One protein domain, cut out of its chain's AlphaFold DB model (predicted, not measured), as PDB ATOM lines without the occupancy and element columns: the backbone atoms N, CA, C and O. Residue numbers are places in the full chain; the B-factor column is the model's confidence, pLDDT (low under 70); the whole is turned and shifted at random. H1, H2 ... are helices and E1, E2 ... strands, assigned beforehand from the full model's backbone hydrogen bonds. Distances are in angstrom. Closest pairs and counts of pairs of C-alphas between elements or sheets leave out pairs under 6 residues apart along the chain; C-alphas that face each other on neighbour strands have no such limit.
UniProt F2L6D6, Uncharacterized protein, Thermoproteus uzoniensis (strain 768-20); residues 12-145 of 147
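Overview. This is residues 12 to 145 of the 147 residues of an uncharacterized protein of Thermoproteus uzoniensis (strain 768-20) (UniProt F2L6D6). A strongly twisted sheet of four strands, with H1 and H3 side by side over one face, makes one half of the domain; three helices, H2, H4 and H6, grouped in a triangle beyond the sheet's E1 edge, make the other. H2 and H4 meet that edge, H6 packs on H4 away from the sheet, and little H5 makes the corner between H4 and H6. The printed part has 134 residues, in the order H1 H2 E1 H3 E2 E3 E4 H4 H5 H6; the sheet runs E1 E4 E3 E2, mixed, and the class is mixed, helices and strands. It is compact, with a radius of gyration of the C-alphas of 14.1 A and spans of 41 by 29 by 26 A.

Along the chain. Start at Leu 12, the first printed residue; residues 12 to 13 and residues 16 to 17 make a short pairing outside the named strands. Find C-alpha 20 at (145.874, 229.266, 161.579), where H1, residues 20 to 25, begins. H2 is residues 33 to 41, 12.9 A long. Find C-alpha 54 at (142.902, 239.380, 152.250): E1 runs from there to 58, then come H3, 61 to 68, E2, 74 to 78, E3, 81 to 86, 16.9 A, and E4, 89 to 96, 21.5 A. H4 is 113 to 123, 15.3 A, H5 127 to 130, and H6 133 to 143, 15.7 A, ending at C-alpha 143 (144.353, 232.458, 130.741).

Arrangement. Look first at E2, E3 and E4, a meander, each strand the antiparallel neighbour of the one before, in two hairpins: N 76 and O 83 are 2.9 A apart, N 94 and O 82 2.7 A. E1 is parallel to E4, with N 56 and O 93 at 2.8 A. E1, H3 and E2 form a split strand-helix-strand unit, two strands running the same way with E4 and E3 between them; its crossover is right-handed. H3 runs along the strands at a height over the sheet of 8.4 A. H1 is on the same face and touches H3, C-alphas 25 and 67 being closest at 5.2 A, at a tilt of 37 degrees, only just steep, opposite ways. H2 and H4 only graze the sheet. H4, the hub, touches H2, C-alphas 33 and 116 being closest at 4.1 A, at a shallow tilt of 25 degrees, opposite ways. It touches H6 at C-alphas 113 and 141, the closest, 6.1 A, and H5 only at the corner, only just, with 3 pairs of C-alphas within 8 A, the closest 121 and 130, 6.6 A. H1, H2, H3 and H4 have every O i to N i+4 pair within hydrogen-bond range, H6 5 of 7, and H5 is too short for one.

Size, cuts and confidence. The C-alphas farthest apart, of Lys 70 and Arg 135, are 41.8 A apart. The printed part has no cut. The long links are H2 to E1 and E4 to H4. Mean pLDDT of the printed part is 81.0; look for values under 70 at, among others, residues 42 to 50 and 135 to 145.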
ATOM      1  N   LEU A  12     149.564 232.622 152.088       57.56
ATOM      2  CA  LEU A  12     150.386 233.827 152.040       57.56
ATOM      3  C   LEU A  12     150.161 234.525 150.703       57.56
ATOM      4  O   LEU A  12     150.366 233.932 149.643       57.56
ATOM      5  N   PHE A  13     149.746 235.785 150.769       61.91
ATOM      6  CA  PHE A  13     149.471 236.610 149.611       61.91
ATOM      7  C   PHE A  13     150.255 237.922 149.679       61.91
ATOM      8  O   PHE A  13     149.978 238.793 150.505       61.91
ATOM      9  N   GLY A  14     151.265 238.068 148.818       65.31
ATOM     10  CA  GLY A  14     152.222 239.168 148.928       65.31
ATOM     11  C   GLY A  14     152.938 239.143 150.284       65.31
ATOM     12  O   GLY A  14     153.647 238.187 150.579       65.31
ATOM     13  N   ALA A  15     152.738 240.181 151.101       64.94
ATOM     14  CA  ALA A  15     153.256 240.271 152.474       64.94
ATOM     15  C   ALA A  15     152.221 239.879 153.551       64.94
ATOM     16  O   ALA A  15     152.534 239.890 154.741       64.94
ATOM     17  N   VAL A  16     150.987 239.552 153.157       71.00
ATOM     18  CA  VAL A  16     149.902 239.211 154.083       71.00
ATOM     19  C   VAL A  16     149.899 237.708 154.317       71.00
ATOM     20  O   VAL A  16     149.859 236.924 153.369       71.00
ATOM     21  N   ARG A  17     149.905 237.299 155.586       75.19
ATOM     22  CA  ARG A  17     149.801 235.899 156.005       75.19
ATOM     23  C   ARG A  17     148.532 235.710 156.822       75.19
ATOM     24  O   ARG A  17     148.285 236.499 157.729       75.19
ATOM     25  N   LEU A  18     147.773 234.653 156.534       77.75
ATOM     26  CA  LEU A  18     146.710 234.209 157.434       77.75
ATOM     27  C   LEU A  18     147.281 233.345 158.549       77.75
ATOM     28  O   LEU A  18     147.990 232.363 158.301       77.75
ATOM     29  N   SER A  19     146.939 233.702 159.779       83.69
ATOM     30  CA  SER A  19     147.126 232.835 160.936       83.69
ATOM     31  C   SER A  19     146.257 231.572 160.834       83.69
ATOM     32  O   SER A  19     145.232 231.547 160.150       83.69
ATOM     33  N   ALA A  20     146.658 230.503 161.528       83.00
ATOM     34  CA  ALA A  20     145.874 229.266 161.579       83.00
ATOM     35  C   ALA A  20     144.479 229.497 162.191       83.00
ATOM     36  O   ALA A  20     143.491 228.954 161.704       83.00
ATOM     37  N   GLU A  21     144.390 230.366 163.201       88.81
ATOM     38  CA  GLU A  21     143.116 230.787 163.786       88.81
ATOM     39  C   GLU A  21     142.229 231.496 162.758       88.81
ATOM     40  O   GLU A  21     141.032 231.223 162.696       88.81
ATOM     41  N   ALA A  22     142.797 232.362 161.907       89.12
ATOM     42  CA  ALA A  22     142.019 233.046 160.876       89.12
ATOM     43  C   ALA A  22     141.479 232.059 159.841       89.12
ATOM     44  O   ALA A  22     140.334 232.190 159.422       89.12
ATOM     45  N   VAL A  23     142.257 231.036 159.476       86.50
ATOM     46  CA  VAL A  23     141.795 229.963 158.581       86.50
ATOM     47  C   VAL A  23     140.626 229.191 159.197       86.50
ATOM     48  O   VAL A  23     139.632 228.975 158.512       86.50
ATOM     49  N   TYR A  24     140.704 228.837 160.483       87.56
ATOM     50  CA  TYR A  24     139.599 228.191 161.201       87.56
ATOM     51  C   TYR A  24     138.336 229.067 161.230       87.56
ATOM     52  O   TYR A  24     137.235 228.610 160.927       87.56
ATOM     53  N   VAL A  25     138.483 230.356 161.546       92.56
ATOM     54  CA  VAL A  25     137.352 231.296 161.577       92.56
ATOM     55  C   VAL A  25     136.689 231.421 160.203       92.56
ATOM     56  O   VAL A  25     135.459 231.445 160.112       92.56
ATOM     57  N   LEU A  26     137.499 231.461 159.145       92.00
ATOM     58  CA  LEU A  26     137.080 231.644 157.755       92.00
ATOM     59  C   LEU A  26     136.688 230.337 157.048       92.00
ATOM     60  O   LEU A  26     136.481 230.336 155.834       92.00
ATOM     61  N   GLU A  27     136.575 229.223 157.771       87.31
ATOM     62  CA  GLU A  27     136.167 227.950 157.182       87.31
ATOM     63  C   GLU A  27     134.794 228.069 156.496       87.31
ATOM     64  O   GLU A  27     133.818 228.548 157.080       87.31
ATOM     65  N   GLY A  28     134.698 227.641 155.236       87.62
ATOM     66  CA  GLY A  28     133.470 227.786 154.450       87.62
ATOM     67  C   GLY A  28     133.257 229.169 153.827       87.62
ATOM     68  O   GLY A  28     132.234 229.385 153.186       87.62
ATOM     69  N   CYS A  29     134.207 230.094 153.973       91.88
ATOM     70  CA  CYS A  29     134.212 231.371 153.263       91.88
ATOM     71  C   CYS A  29     134.984 231.280 151.942       91.88
ATOM     72  O   CYS A  29     135.856 230.423 151.766       91.88
ATOM     73  N   ALA A  30     134.698 232.198 151.019       92.69
ATOM     74  CA  ALA A  30     135.434 232.336 149.767       92.69
ATOM     75  C   ALA A  30     136.404 233.514 149.810       92.69
ATOM     76  O   ALA A  30     136.023 234.611 150.220       92.69
ATOM     77  N   LEU A  31     137.622 233.314 149.299       90.62
ATOM     78  CA  LEU A  31     138.459 234.422 148.842       90.62
ATOM     79  C   LEU A  31     137.666 235.246 147.831       90.62
ATOM     80  O   LEU A  31     137.022 234.682 146.943       90.62
ATOM     81  N   ALA A  32     137.742 236.565 147.965       91.31
ATOM     82  CA  ALA A  32     136.936 237.510 147.212       91.31
ATOM     83  C   ALA A  32     137.772 238.644 146.617       91.31
ATOM     84  O   ALA A  32     138.940 238.843 146.961       91.31
ATOM     85  N   GLY A  33     137.156 239.389 145.703       87.81
ATOM     86  CA  GLY A  33     137.736 240.590 145.117       87.81
ATOM     87  C   GLY A  33     139.153 240.398 144.575       87.81
ATOM     88  O   GLY A  33     139.436 239.451 143.841       87.81
ATOM     89  N   TRP A  34     140.070 241.288 144.955       84.38
ATOM     90  CA  TRP A  34     141.454 241.226 144.481       84.38
ATOM     91  C   TRP A  34     142.176 239.960 144.946       84.38
ATOM     92  O   TRP A  34     142.973 239.399 144.196       84.38
ATOM     93  N   SER A  35     141.850 239.472 146.145       85.81
ATOM     94  CA  SER A  35     142.425 238.238 146.685       85.81
ATOM     95  C   SER A  35     141.995 237.003 145.894       85.81
ATOM     96  O   SER A  35     142.818 236.120 145.664       85.81
ATOM     97  N   ALA A  36     140.744 236.952 145.423       86.56
ATOM     98  CA  ALA A  36     140.260 235.868 144.566       86.56
ATOM     99  C   ALA A  36     140.950 235.853 143.201       86.56
ATOM    100  O   ALA A  36     141.470 234.818 142.784       86.56
ATOM    101  N   LEU A  37     140.995 237.012 142.531       81.62
ATOM    102  CA  LEU A  37     141.647 237.146 141.225       81.62
ATOM    103  C   LEU A  37     143.101 236.686 141.298       81.62
ATOM    104  O   LEU A  37     143.575 235.926 140.459       81.62
ATOM    105  N   ALA A  38     143.799 237.100 142.344       78.75
ATOM    106  CA  ALA A  38     145.195 236.781 142.482       78.75
ATOM    107  C   ALA A  38     145.469 235.327 142.889       78.75
ATOM    108  O   ALA A  38     146.433 234.722 142.419       78.75
ATOM    109  N   ALA A  39     144.596 234.733 143.709       79.81
ATOM    110  CA  ALA A  39     144.650 233.306 144.003       79.81
ATOM    111  C   ALA A  39     144.474 232.459 142.733       79.81
ATOM    112  O   ALA A  39     145.223 231.503 142.538       79.81
ATOM    113  N   ARG A  40     143.550 232.845 141.839       77.69
ATOM    114  CA  ARG A  40     143.324 232.154 140.557       77.69
ATOM    115  C   ARG A  40     144.518 232.225 139.605       77.69
ATOM    116  O   ARG A  40     144.723 231.307 138.825       77.69
ATOM    117  N   LEU A  41     145.334 233.267 139.702       71.62
ATOM    118  CA  LEU A  41     146.526 233.425 138.866       71.62
ATOM    119  C   LEU A  41     147.770 232.739 139.406       71.62
ATOM    120  O   LEU A  41     148.779 232.660 138.709       71.62
ATOM    121  N   GLY A  42     147.742 232.316 140.670       67.94
ATOM    122  CA  GLY A  42     148.928 231.787 141.333       67.94
ATOM    123  C   GLY A  42     150.070 232.804 141.446       67.94
ATOM    124  O   GLY A  42     151.209 232.400 141.676       67.94
ATOM    125  N   THR A  43     149.799 234.109 141.317       59.00
ATOM    126  CA  THR A  43     150.784 235.183 141.527       59.00
ATOM    127  C   THR A  43     150.157 236.426 142.159       59.00
ATOM    128  O   THR A  43     148.944 236.636 142.097       59.00
ATOM    129  N   ALA A  44     150.987 237.260 142.789       57.59
ATOM    130  CA  ALA A  44     150.550 238.573 143.234       57.59
ATOM    131  C   ALA A  44     150.187 239.414 142.006       57.59
ATOM    132  O   ALA A  44     151.009 239.578 141.102       57.59
ATOM    133  N   LEU A  45     148.968 239.954 141.968       53.62
ATOM    134  CA  LEU A  45     148.583 240.859 140.895       53.62
ATOM    135  C   LEU A  45     149.505 242.094 140.932       53.62
ATOM    136  O   LEU A  45     149.663 242.678 142.010       53.62
ATOM    137  N   PRO A  46     150.090 242.532 139.800       53.94
ATOM    138  CA  PRO A  46     150.814 243.797 139.711       53.94
ATOM    139  C   PRO A  46     149.804 244.954 139.737       53.94
ATOM    140  O   PRO A  46     149.537 245.614 138.732       53.94
ATOM    141  N   LEU A  47     149.183 245.156 140.900       56.75
ATOM    142  CA  LEU A  47     148.203 246.204 141.128       56.75
ATOM    143  C   LEU A  47     148.838 247.323 141.933       56.75
ATOM    144  O   LEU A  47     149.421 247.058 142.986       56.75
ATOM    145  N   PRO A  48     148.609 248.582 141.542       54.09
ATOM    146  CA  PRO A  48     148.959 249.716 142.386       54.09
ATOM    147  C   PRO A  48     148.177 249.735 143.714       54.09
ATOM    148  O   PRO A  48     148.537 250.482 144.616       54.09
ATOM    149  N   PHE A  49     147.110 248.935 143.855       61.34
ATOM    150  CA  PHE A  49     146.298 248.871 145.071       61.34
ATOM    151  C   PHE A  49     145.809 247.444 145.358       61.34
ATOM    152  O   PHE A  49     144.618 247.154 145.263       61.34
ATOM    153  N   HIS A  50     146.715 246.529 145.706       66.38
ATOM    154  CA  HIS A  50     146.283 245.345 146.448       66.38
ATOM    155  C   HIS A  50     146.124 245.742 147.924       66.38
ATOM    156  O   HIS A  50     147.079 246.272 148.500       66.38
ATOM    157  N   PRO A  51     144.960 245.519 148.558       73.94
ATOM    158  CA  PRO A  51     144.813 245.799 149.979       73.94
ATOM    159  C   PRO A  51     145.874 245.046 150.802       73.94
ATOM    160  O   PRO A  51     146.214 243.911 150.459       73.94
ATOM    161  N   PRO A  52     146.389 245.617 151.907       80.62
ATOM    162  CA  PRO A  52     147.351 244.945 152.784       80.62
ATOM    163  C   PRO A  52     146.663 243.919 153.705       80.62
ATOM    164  O   PRO A  52     147.044 243.746 154.855       80.62
ATOM    165  N   TYR A  53     145.599 243.288 153.218       86.62
ATOM    166  CA  TYR A  53     144.814 242.247 153.867       86.62
ATOM    167  C   TYR A  53     144.124 241.418 152.783       86.62
ATOM    168  O   TYR A  53     143.962 241.867 151.644       86.62
ATOM    169  N   LEU A  54     143.690 240.219 153.141       88.62
ATOM    170  CA  LEU A  54     142.902 239.380 152.250       88.62
ATOM    171  C   LEU A  54     141.420 239.724 152.319       88.62
ATOM    172  O   LEU A  54     140.905 240.075 153.377       88.62
ATOM    173  N   GLN A  55     140.729 239.596 151.198       91.62
ATOM    174  CA  GLN A  55     139.296 239.832 151.107       91.62
ATOM    175  C   GLN A  55     138.550 238.502 151.063       91.62
ATOM    176  O   GLN A  55     138.932 237.596 150.323       91.62
ATOM    177  N   PHE A  56     137.474 238.414 151.837       94.06
ATOM    178  CA  PHE A  56     136.622 237.243 151.947       94.06
ATOM    179  C   PHE A  56     135.144 237.607 151.859       94.06
ATOM    180  O   PHE A  56     134.713 238.685 152.276       94.06
ATOM    181  N   VAL A  57     134.368 236.654 151.361       94.81
ATOM    182  CA  VAL A  57     132.911 236.616 151.462       94.81
ATOM    183  C   VAL A  57     132.537 235.398 152.298       94.81
ATOM    184  O   VAL A  57     133.027 234.298 152.040       94.81
ATOM    185  N   CYS A  58     131.681 235.596 153.295       94.00
ATOM    186  CA  CYS A  58     131.130 234.524 154.121       94.00
ATOM    187  C   CYS A  58     129.594 234.578 154.104       94.00
ATOM    188  O   CYS A  58     129.041 235.674 153.992       94.00
ATOM    189  N   PRO A  59     128.894 233.444 154.297       92.75
ATOM    190  CA  PRO A  59     127.430 233.424 154.299       92.75
ATOM    191  C   PRO A  59     126.808 234.220 155.452       92.75
ATOM    192  O   PRO A  59     125.711 234.741 155.310       92.75
ATOM    193  N   SER A  60     127.502 234.302 156.592       94.06
ATOM    194  CA  SER A  60     127.059 235.041 157.774       94.06
ATOM    195  C   SER A  60     128.253 235.666 158.481       94.06
ATOM    196  O   SER A  60     129.215 234.972 158.827       94.06
ATOM    197  N   LEU A  61     128.188 236.976 158.731       95.94
ATOM    198  CA  LEU A  61     129.191 237.650 159.559       95.94
ATOM    199  C   LEU A  61     129.077 237.264 161.036       95.94
ATOM    200  O   LEU A  61     130.087 237.281 161.735       95.94
ATOM    201  N   ASP A  62     127.889 236.894 161.511       95.00
ATOM    202  CA  ASP A  62     127.692 236.490 162.905       95.00
ATOM    203  C   ASP A  62     128.410 235.176 163.201       95.00
ATOM    204  O   ASP A  62     129.181 235.117 164.155       95.00
ATOM    205  N   THR A  63     128.308 234.180 162.315       93.50
ATOM    206  CA  THR A  63     129.073 232.927 162.442       93.50
ATOM    207  C   THR A  63     130.587 233.171 162.452       93.50
ATOM    208  O   THR A  63     131.324 232.520 163.194       93.50
ATOM    209  N   VAL A  64     131.075 234.134 161.660       95.19
ATOM    210  CA  VAL A  64     132.494 234.529 161.664       95.19
ATOM    211  C   VAL A  64     132.887 235.097 163.026       95.19
ATOM    212  O   VAL A  64     133.912 234.703 163.582       95.19
ATOM    213  N   VAL A  65     132.071 235.987 163.598       95.88
ATOM    214  CA  VAL A  65     132.324 236.537 164.938       95.88
ATOM    215  C   VAL A  65     132.260 235.442 166.008       95.88
ATOM    216  O   VAL A  65     133.165 235.363 166.835       95.88
ATOM    217  N   GLU A  66     131.259 234.562 165.972       95.50
ATOM    218  CA  GLU A  66     131.087 233.447 166.916       95.50
ATOM    219  C   GLU A  66     132.262 232.463 166.919       95.50
ATOM    220  O   GLU A  66     132.617 231.902 167.959       95.50
ATOM    221  N   ARG A  67     132.888 232.232 165.762       95.25
ATOM    222  CA  ARG A  67     134.124 231.445 165.698       95.25
ATOM    223  C   ARG A  67     135.309 232.242 166.216       95.25
ATOM    224  O   ARG A  67     136.110 231.696 166.967       95.25
ATOM    225  N   ALA A  68     135.405 233.521 165.859       94.81
ATOM    226  CA  ALA A  68     136.530 234.365 166.240       94.81
ATOM    227  C   ALA A  68     136.626 234.594 167.755       94.81
ATOM    228  O   ALA A  68     137.736 234.606 168.282       94.81
ATOM    229  N   VAL A  69     135.503 234.681 168.478       94.50
ATOM    230  CA  VAL A  69     135.514 234.801 169.953       94.50
ATOM    231  C   VAL A  69     136.126 233.587 170.663       94.50
ATOM    232  O   VAL A  69     136.481 233.686 171.833       94.50
ATOM    233  N   LYS A  70     136.284 232.452 169.968       94.88
ATOM    234  CA  LYS A  70     136.947 231.238 170.477       94.88
ATOM    235  C   LYS A  70     138.458 231.222 170.207       94.88
ATOM    236  O   LYS A  70     139.105 230.209 170.447       94.88
ATOM    237  N   THR A  71     139.008 232.307 169.666       93.06
ATOM    238  CA  THR A  71     140.406 232.419 169.221       93.06
ATOM    239  C   THR A  71     141.076 233.648 169.834       93.06
ATOM    240  O   THR A  71     140.423 234.463 170.486       93.06
ATOM    241  N   SER A  72     142.378 233.817 169.597       91.94
ATOM    242  CA  SER A  72     143.112 235.020 170.007       91.94
ATOM    243  C   SER A  72     142.963 236.212 169.044       91.94
ATOM    244  O   SER A  72     143.491 237.300 169.310       91.94
ATOM    245  N   LEU A  73     142.245 236.034 167.928       93.19
ATOM    246  CA  LEU A  73     142.091 237.066 166.908       93.19
ATOM    247  C   LEU A  73     141.331 238.286 167.416       93.19
ATOM    248  O   LEU A  73     140.306 238.210 168.092       93.19
ATOM    249  N   ARG A  74     141.800 239.452 166.978       94.69
ATOM    250  CA  ARG A  74     141.066 240.703 167.106       94.69
ATOM    251  C   ARG A  74     140.010 240.789 166.016       94.69
ATOM    252  O   ARG A  74     140.300 240.598 164.834       94.69
ATOM    253  N   VAL A  75     138.801 241.139 166.438       95.56
ATOM    254  CA  VAL A  75     137.640 241.324 165.570       95.56
ATOM    255  C   VAL A  75     137.250 242.794 165.592       95.56
ATOM    256  O   VAL A  75     136.968 243.355 166.650       95.56
ATOM    257  N   TRP A  76     137.195 243.419 164.419       94.62
ATOM    258  CA  TRP A  76     136.661 244.771 164.263       94.62
ATOM    259  C   TRP A  76     135.431 244.730 163.369       94.62
ATOM    260  O   TRP A  76     135.533 244.505 162.161       94.62
ATOM    261  N   ARG A  77     134.259 244.971 163.957       92.75
ATOM    262  CA  ARG A  77     132.994 245.009 163.223       92.75
ATOM    263  C   ARG A  77     132.689 246.436 162.778       92.75
ATOM    264  O   ARG A  77     132.769 247.380 163.560       92.75
ATOM    265  N   ARG A  78     132.336 246.595 161.505       89.00
ATOM    266  CA  ARG A  78     131.760 247.824 160.943       89.00
ATOM    267  C   ARG A  78     130.477 247.454 160.200       89.00
ATOM    268  O   ARG A  78     130.209 246.277 159.967       89.00
ATOM    269  N   ARG A  79     129.665 248.442 159.821       86.62
ATOM    270  CA  ARG A  79     128.408 248.184 159.103       86.62
ATOM    271  C   ARG A  79     128.680 247.360 157.832       86.62
ATOM    272  O   ARG A  79     129.404 247.820 156.950       86.62
ATOM    273  N   GLY A  80     128.135 246.141 157.791       87.88
ATOM    274  CA  GLY A  80     128.249 245.199 156.671       87.88
ATOM    275  C   GLY A  80     129.614 244.523 156.487       87.88
ATOM    276  O   GLY A  80     129.850 243.952 155.427       87.88
ATOM    277  N   ARG A  81     130.536 244.610 157.458       94.38
ATOM    278  CA  ARG A  81     131.862 243.981 157.344       94.38
ATOM    279  C   ARG A  81     132.480 243.611 158.690       94.38
ATOM    280  O   ARG A  81     132.296 244.306 159.692       94.38
ATOM    281  N   VAL A  82     133.307 242.577 158.680       96.31
ATOM    282  CA  VAL A  82     134.152 242.163 159.804       96.31
ATOM    283  C   VAL A  82     135.603 242.177 159.348       96.31
ATOM    284  O   VAL A  82     135.936 241.676 158.286       96.31
ATOM    285  N   SER A  83     136.490 242.781 160.129       95.56
ATOM    286  CA  SER A  83     137.932 242.632 159.939       95.56
ATOM    287  C   SER A  83     138.493 241.702 161.002       95.56
ATOM    288  O   SER A  83     138.129 241.827 162.172       95.56
ATOM    289  N   LEU A  84     139.391 240.812 160.590       94.81
ATOM    290  CA  LEU A  84     140.117 239.892 161.460       94.81
ATOM    291  C   LEU A  84     141.604 240.225 161.414       94.81
ATOM    292  O   LEU A  84     142.132 240.631 160.374       94.81
ATOM    293  N   GLY A  85     142.294 240.038 162.528       92.56
ATOM    294  CA  GLY A  85     143.739 240.181 162.563       92.56
ATOM    295  C   GLY A  85     144.318 239.990 163.949       92.56
ATOM    296  O   GLY A  85     143.654 239.531 164.874       92.56
ATOM    297  N   THR A  86     145.574 240.376 164.094       87.62
ATOM    298  CA  THR A  86     146.332 240.237 165.338       87.62
ATOM    299  C   THR A  86     146.735 241.612 165.862       87.62
ATOM    300  O   THR A  86     146.285 242.658 165.387       87.62
ATOM    301  N   ARG A  87     147.608 241.643 166.872       83.56
ATOM    302  CA  ARG A  87     148.241 242.892 167.323       83.56
ATOM    303  C   ARG A  87     149.118 243.530 166.241       83.56
ATOM    304  O   ARG A  87     149.321 244.735 166.294       83.56
ATOM    305  N   LEU A  88     149.612 242.733 165.290       81.69
ATOM    306  CA  LEU A  88     150.517 243.178 164.229       81.69
ATOM    307  C   LEU A  88     149.786 243.851 163.065       81.69
ATOM    308  O   LEU A  88     150.403 244.574 162.290       81.69
ATOM    309  N   GLY A  89     148.477 243.634 162.940       85.81
ATOM    310  CA  GLY A  89     147.683 244.255 161.895       85.81
ATOM    311  C   GLY A  89     146.488 243.418 161.471       85.81
ATOM    312  O   GLY A  89     146.186 242.367 162.038       85.81
ATOM    313  N   LYS A  90     145.800 243.932 160.456       90.06
ATOM    314  CA  LYS A  90     144.653 243.289 159.822       90.06
ATOM    315  C   LYS A  90     145.135 242.197 158.867       90.06
ATOM    316  O   LYS A  90     145.945 242.472 157.992       90.06
ATOM    317  N   GLU A  91     144.593 240.994 159.013       90.06
ATOM    318  CA  GLU A  91     144.884 239.854 158.135       90.06
ATOM    319  C   GLU A  91     143.793 239.681 157.074       90.06
ATOM    320  O   GLU A  91     144.095 239.414 155.910       90.06
ATOM    321  N   ALA A  92     142.529 239.888 157.457       92.38
ATOM    322  CA  ALA A  92     141.386 239.696 156.577       92.38
ATOM    323  C   ALA A  92     140.319 240.788 156.730       92.38
ATOM    324  O   ALA A  92     140.092 241.338 157.810       92.38
ATOM    325  N   GLU A  93     139.636 241.081 155.629       94.62
ATOM    326  CA  GLU A  93     138.329 241.726 155.596       94.62
ATOM    327  C   GLU A  93     137.299 240.736 155.072       94.62
ATOM    328  O   GLU A  93     137.518 240.078 154.061       94.62
ATOM    329  N   VAL A  94     136.168 240.676 155.754       96.06
ATOM    330  CA  VAL A  94     135.067 239.772 155.479       96.06
ATOM    331  C   VAL A  94     133.814 240.599 155.263       96.06
ATOM    332  O   VAL A  94     133.487 241.467 156.078       96.06
ATOM    333  N   VAL A  95     133.096 240.313 154.187       95.75
ATOM    334  CA  VAL A  95     131.741 240.821 153.953       95.75
ATOM    335  C   VAL A  95     130.763 239.656 153.885       95.75
ATOM    336  O   VAL A  95     131.155 238.510 153.656       95.75
ATOM    337  N   GLU A  96     129.488 239.952 154.105       94.75
ATOM    338  CA  GLU A  96     128.436 238.957 153.943       94.75
ATOM    339  C   GLU A  96     128.094 238.769 152.465       94.75
ATOM    340  O   GLU A  96     128.051 239.738 151.703       94.75
ATOM    341  N   GLY A  97     127.843 237.532 152.052       91.25
ATOM    342  CA  GLY A  97     127.403 237.229 150.699       91.25
ATOM    343  C   GLY A  97     127.380 235.738 150.401       91.25
ATOM    344  O   GLY A  97     127.810 234.906 151.201       91.25
ATOM    345  N   LEU A  98     126.877 235.398 149.215       87.81
ATOM    346  CA  LEU A  98     126.829 234.016 148.760       87.81
ATOM    347  C   LEU A  98     128.249 233.488 148.525       87.81
ATOM    348  O   LEU A  98     129.033 234.076 147.779       87.81
ATOM    349  N   VAL A  99     128.547 232.342 149.131       85.50
ATOM    350  CA  VAL A  99     129.738 231.556 148.818       85.50
ATOM    351  C   VAL A  99     129.366 230.590 147.702       85.50
ATOM    352  O   VAL A  99     128.952 229.460 147.943       85.50
ATOM    353  N   ALA A 100     129.466 231.078 146.473       72.25
ATOM    354  CA  ALA A 100     129.530 230.248 145.285       72.25
ATOM    355  C   ALA A 100     130.992 230.222 144.820       72.25
ATOM    356  O   ALA A 100     131.711 231.219 144.906       72.25
ATOM    357  N   GLY A 101     131.476 229.044 144.443       65.81
ATOM    358  CA  GLY A 101     132.870 228.872 144.067       65.81
ATOM    359  C   GLY A 101     133.355 227.441 144.207       65.81
ATOM    360  O   GLY A 101     132.726 226.587 144.830       65.81
ATOM    361  N   GLU A 102     134.515 227.197 143.619       76.44
ATOM    362  CA  GLU A 102     135.212 225.921 143.707       76.44
ATOM    363  C   GLU A 102     135.949 225.844 145.043       76.44
ATOM    364  O   GLU A 102     136.462 226.853 145.553       76.44
ATOM    365  N   ARG A 103     136.013 224.639 145.619       78.69
ATOM    366  CA  ARG A 103     136.826 224.410 146.812       78.69
ATOM    367  C   ARG A 103     138.278 224.699 146.449       78.69
ATOM    368  O   ARG A 103     138.863 224.062 145.578       78.69
ATOM    369  N   PHE A 104     138.838 225.688 147.118       73.50
ATOM    370  CA  PHE A 104     140.235 226.052 147.030       73.50
ATOM    371  C   PHE A 104     141.030 225.297 148.107       73.50
ATOM    372  O   PHE A 104     140.522 224.434 148.834       73.50
ATOM    373  N   ARG A 105     142.329 225.578 148.196       69.38
ATOM    374  CA  ARG A 105     143.219 224.929 149.164       69.38
ATOM    375  C   ARG A 105     142.807 225.252 150.605       69.38
ATOM    376  O   ARG A 105     142.243 226.307 150.886       69.38
ATOM    377  N   CYS A 106     143.144 224.344 151.521       67.62
ATOM    378  CA  CYS A 106     142.945 224.517 152.963       67.62
ATOM    379  C   CYS A 106     141.489 224.749 153.406       67.62
ATOM    380  O   CYS A 106     141.243 225.475 154.360       67.62
ATOM    381  N   GLY A 107     140.523 224.142 152.708       66.62
ATOM    382  CA  GLY A 107     139.105 224.217 153.083       66.62
ATOM    383  C   GLY A 107     138.439 225.571 152.811       66.62
ATOM    384  O   GLY A 107     137.265 225.741 153.129       66.62
ATOM    385  N   LEU A 108     139.162 226.510 152.201       77.38
ATOM    386  CA  LEU A 108     138.626 227.786 151.742       77.38
ATOM    387  C   LEU A 108     138.040 227.624 150.341       77.38
ATOM    388  O   LEU A 108     138.475 226.762 149.585       77.38
ATOM    389  N   TYR A 109     137.084 228.466 149.978       89.44
ATOM    390  CA  TYR A 109     136.584 228.579 148.607       89.44
ATOM    391  C   TYR A 109     137.272 229.748 147.892       89.44
ATOM    392  O   TYR A 109     137.929 230.585 148.520       89.44
ATOM    393  N   VAL A 110     137.121 229.834 146.574       88.06
ATOM    394  CA  VAL A 110     137.556 231.002 145.797       88.06
ATOM    395  C   VAL A 110     136.454 231.433 144.837       88.06
ATOM    396  O   VAL A 110     135.953 230.623 144.054       88.06
ATOM    397  N   GLN A 111     136.085 232.716 144.891       90.88
ATOM    398  CA  GLN A 111     135.119 233.295 143.958       90.88
ATOM    399  C   GLN A 111     135.576 233.104 142.510       90.88
ATOM    400  O   GLN A 111     136.776 233.132 142.210       90.88
ATOM    401  N   SER A 112     134.625 232.917 141.599       87.06
ATOM    402  CA  SER A 112     134.879 233.024 140.161       87.06
ATOM    403  C   SER A 112     135.398 234.419 139.796       87.06
ATOM    404  O   SER A 112     135.281 235.376 140.568       87.06
ATOM    405  N   CYS A 113     135.969 234.549 138.600       83.62
ATOM    406  CA  CYS A 113     136.397 235.842 138.076       83.62
ATOM    407  C   CYS A 113     135.276 236.894 138.111       83.62
ATOM    408  O   CYS A 113     135.476 237.993 138.627       83.62
ATOM    409  N   ASP A 114     134.082 236.536 137.639       85.19
ATOM    410  CA  ASP A 114     132.941 237.454 137.563       85.19
ATOM    411  C   ASP A 114     132.449 237.897 138.943       85.19
ATOM    412  O   ASP A 114     132.032 239.041 139.139       85.19
ATOM    413  N   GLU A 115     132.475 236.997 139.923       89.38
ATOM    414  CA  GLU A 115     132.119 237.311 141.308       89.38
ATOM    415  C   GLU A 115     133.159 238.211 141.966       89.38
ATOM    416  O   GLU A 115     132.799 239.187 142.627       89.38
ATOM    417  N   ALA A 116     134.443 237.935 141.735       87.62
ATOM    418  CA  ALA A 116     135.534 238.753 142.238       87.62
ATOM    419  C   ALA A 116     135.470 240.184 141.672       87.62
ATOM    420  O   ALA A 116     135.610 241.160 142.411       87.62
ATOM    421  N   VAL A 117     135.172 240.325 140.380       84.94
ATOM    422  CA  VAL A 117     134.957 241.619 139.715       84.94
ATOM    423  C   VAL A 117     133.787 242.381 140.328       84.94
ATOM    424  O   VAL A 117     133.937 243.552 140.691       84.94
ATOM    425  N   ARG A 118     132.640 241.715 140.508       86.62
ATOM    426  CA  ARG A 118     131.464 242.306 141.163       86.62
ATOM    427  C   ARG A 118     131.772 242.747 142.593       86.62
ATOM    428  O   ARG A 118     131.384 243.844 142.988       86.62
ATOM    429  N   HIS A 119     132.531 241.948 143.343       89.56
ATOM    430  CA  HIS A 119     132.972 242.305 144.688       89.56
ATOM    431  C   HIS A 119     133.841 243.573 144.685       89.56
ATOM    432  O   HIS A 119     133.629 244.466 145.505       89.56
ATOM    433  N   ILE A 120     134.800 243.695 143.760       86.38
ATOM    434  CA  ILE A 120     135.650 244.893 143.660       86.38
ATOM    435  C   ILE A 120     134.817 246.123 143.285       86.38
ATOM    436  O   ILE A 120     135.030 247.191 143.855       86.38
ATOM    437  N   ALA A 121     133.856 245.985 142.371       84.06
ATOM    438  CA  ALA A 121     132.956 247.076 142.006       84.06
ATOM    439  C   ALA A 121     132.130 247.576 143.204       84.06
ATOM    440  O   ALA A 121     131.975 248.784 143.376       84.06
ATOM    441  N   ALA A 122     131.653 246.662 144.054       86.94
ATOM    442  CA  ALA A 122     130.821 246.988 145.211       86.94
ATOM    443  C   ALA A 122     131.614 247.494 146.433       86.94
ATOM    444  O   ALA A 122     131.113 248.323 147.196       86.94
ATOM    445  N   HIS A 123     132.835 246.993 146.644       85.69
ATOM    446  CA  HIS A 123     133.576 247.184 147.901       85.69
ATOM    447  C   HIS A 123     134.979 247.786 147.732       85.69
ATOM    448  O   HIS A 123     135.669 248.030 148.723       85.69
ATOM    449  N   GLY A 124     135.420 248.019 146.497       78.00
ATOM    450  CA  GLY A 124     136.748 248.531 146.178       78.00
ATOM    451  C   GLY A 124     136.947 250.031 146.452       78.00
ATOM    452  O   GLY A 124     136.016 250.754 146.805       78.00
ATOM    453  N   PRO A 125     138.176 250.541 146.247       69.25
ATOM    454  CA  PRO A 125     138.616 251.901 146.605       69.25
ATOM    455  C   PRO A 125     138.067 253.042 145.710       69.25
ATOM    456  O   PRO A 125     138.642 254.132 145.672       69.25
ATOM    457  N   GLY A 126     136.971 252.817 144.978       67.88
ATOM    458  CA  GLY A 126     136.284 253.825 144.159       67.88
ATOM    459  C   GLY A 126     136.561 253.771 142.647       67.88
ATOM    460  O   GLY A 126     137.443 253.061 142.158       67.88
ATOM    461  N   ALA A 127     135.789 254.560 141.888       69.06
ATOM    462  CA  ALA A 127     135.626 254.437 140.433       69.06
ATOM    463  C   ALA A 127     136.920 254.545 139.604       69.06
ATOM    464  O   ALA A 127     137.041 253.900 138.566       69.06
ATOM    465  N   LYS A 128     137.915 255.323 140.054       67.12
ATOM    466  CA  LYS A 128     139.187 255.486 139.325       67.12
ATOM    467  C   LYS A 128     139.976 254.177 139.191       67.12
ATOM    468  O   LYS A 128     140.641 253.979 138.183       67.12
ATOM    469  N   TYR A 129     139.870 253.283 140.174       66.50
ATOM    470  CA  TYR A 129     140.546 251.983 140.158       66.50
ATOM    471  C   TYR A 129     139.751 250.938 139.373       66.50
ATOM    472  O   TYR A 129     140.342 250.080 138.726       66.50
ATOM    473  N   LEU A 130     138.420 251.066 139.351       70.50
ATOM    474  CA  LEU A 130     137.550 250.233 138.516       70.50
ATOM    475  C   LEU A 130     137.822 250.424 137.020       70.50
ATOM    476  O   LEU A 130     137.675 249.484 136.253       70.50
ATOM    477  N   LYS A 131     138.301 251.599 136.594       71.56
ATOM    478  CA  LYS A 131     138.725 251.825 135.199       71.56
ATOM    479  C   LYS A 131     139.905 250.951 134.770       71.56
ATOM    480  O   LYS A 131     140.087 250.730 133.579       71.56
ATOM    481  N   LEU A 132     140.710 250.472 135.719       67.75
ATOM    482  CA  LEU A 132     141.828 249.575 135.435       67.75
ATOM    483  C   LEU A 132     141.392 248.104 135.420       67.75
ATOM    484  O   LEU A 132     142.113 247.271 134.883       67.75
ATOM    485  N   LEU A 133     140.215 247.789 135.974       72.12
ATOM    486  CA  LEU A 133     139.701 246.428 136.109       72.12
ATOM    487  C   LEU A 133     139.633 245.663 134.774       72.12
ATOM    488  O   LEU A 133     140.110 244.537 134.761       72.12
ATOM    489  N   PRO A 134     139.128 246.232 133.656       70.75
ATOM    490  CA  PRO A 134     139.019 245.498 132.390       70.75
ATOM    491  C   PRO A 134     140.360 244.965 131.878       70.75
ATOM    492  O   PRO A 134     140.455 243.793 131.535       70.75
ATOM    493  N   ARG A 135     141.424 245.781 131.956       66.50
ATOM    494  CA  ARG A 135     142.796 245.373 131.599       66.50
ATOM    495  C   ARG A 135     143.296 244.183 132.414       66.50
ATOM    496  O   ARG A 135     144.102 243.407 131.931       66.50
ATOM    497  N   TYR A 136     142.850 244.066 133.658       63.19
ATOM    498  CA  TYR A 136     143.208 242.942 134.510       63.19
ATOM    499  C   TYR A 136     142.301 241.742 134.226       63.19
ATOM    500  O   TYR A 136     142.770 240.626 134.107       63.19
ATOM    501  N   VAL A 137     141.000 241.932 134.076       67.94
ATOM    502  CA  VAL A 137     140.056 240.816 133.942       67.94
ATOM    503  C   VAL A 137     140.223 240.075 132.614       67.94
ATOM    504  O   VAL A 137     140.224 238.847 132.624       67.94
ATOM    505  N   GLU A 138     140.420 240.784 131.498       65.94
ATOM    506  CA  GLU A 138     140.572 240.159 130.175       65.94
ATOM    507  C   GLU A 138     141.795 239.232 130.122       65.94
ATOM    508  O   GLU A 138     141.666 238.058 129.778       65.94
ATOM    509  N   ASP A 139     142.962 239.703 130.564       59.94
ATOM    510  CA  ASP A 139     144.190 238.902 130.541       59.94
ATOM    511  C   ASP A 139     144.171 237.751 131.562       59.94
ATOM    512  O   ASP A 139     144.728 236.678 131.319       59.94
ATOM    513  N   LEU A 140     143.527 237.951 132.715       63.03
ATOM    514  CA  LEU A 140     143.643 237.046 133.862       63.03
ATOM    515  C   LEU A 140     142.564 235.960 133.881       63.03
ATOM    516  O   LEU A 140     142.829 234.837 134.311       63.03
ATOM    517  N   CYS A 141     141.368 236.266 133.384       63.91
ATOM    518  CA  CYS A 141     140.248 235.330 133.377       63.91
ATOM    519  C   CYS A 141     140.207 234.459 132.116       63.91
ATOM    520  O   CYS A 141     139.697 233.343 132.174       63.91
ATOM    521  N   LEU A 142     140.825 234.895 131.011       58.34
ATOM    522  CA  LEU A 142     140.966 234.080 129.795       58.34
ATOM    523  C   LEU A 142     142.133 233.078 129.866       58.34
ATOM    524  O   LEU A 142     142.062 232.010 129.255       58.34
ATOM    525  N   GLN A 143     143.201 233.368 130.619       54.44
ATOM    526  CA  GLN A 143     144.353 232.458 130.741       54.44
ATOM    527  C   GLN A 143     144.096 231.252 131.661       54.44
ATOM    528  O   GLN A 143     144.708 230.202 131.464       54.44
ATOM    529  N   GLY A 144     143.158 231.358 132.609       46.84
ATOM    530  CA  GLY A 144     142.765 230.257 133.501       46.84
ATOM    531  C   GLY A 144     141.975 229.127 132.825       46.84
ATOM    532  O   GLY A 144     141.842 228.059 133.409       46.84
ATOM    533  N   HIS A 145     141.475 229.329 131.601       41.03
ATOM    534  CA  HIS A 145     140.795 228.297 130.801       41.03
ATOM    535  C   HIS A 145     141.722 227.531 129.845       41.03
ATOM    536  O   HIS A 145     141.268 226.625 129.154       41.03
TER     537      HIS A 145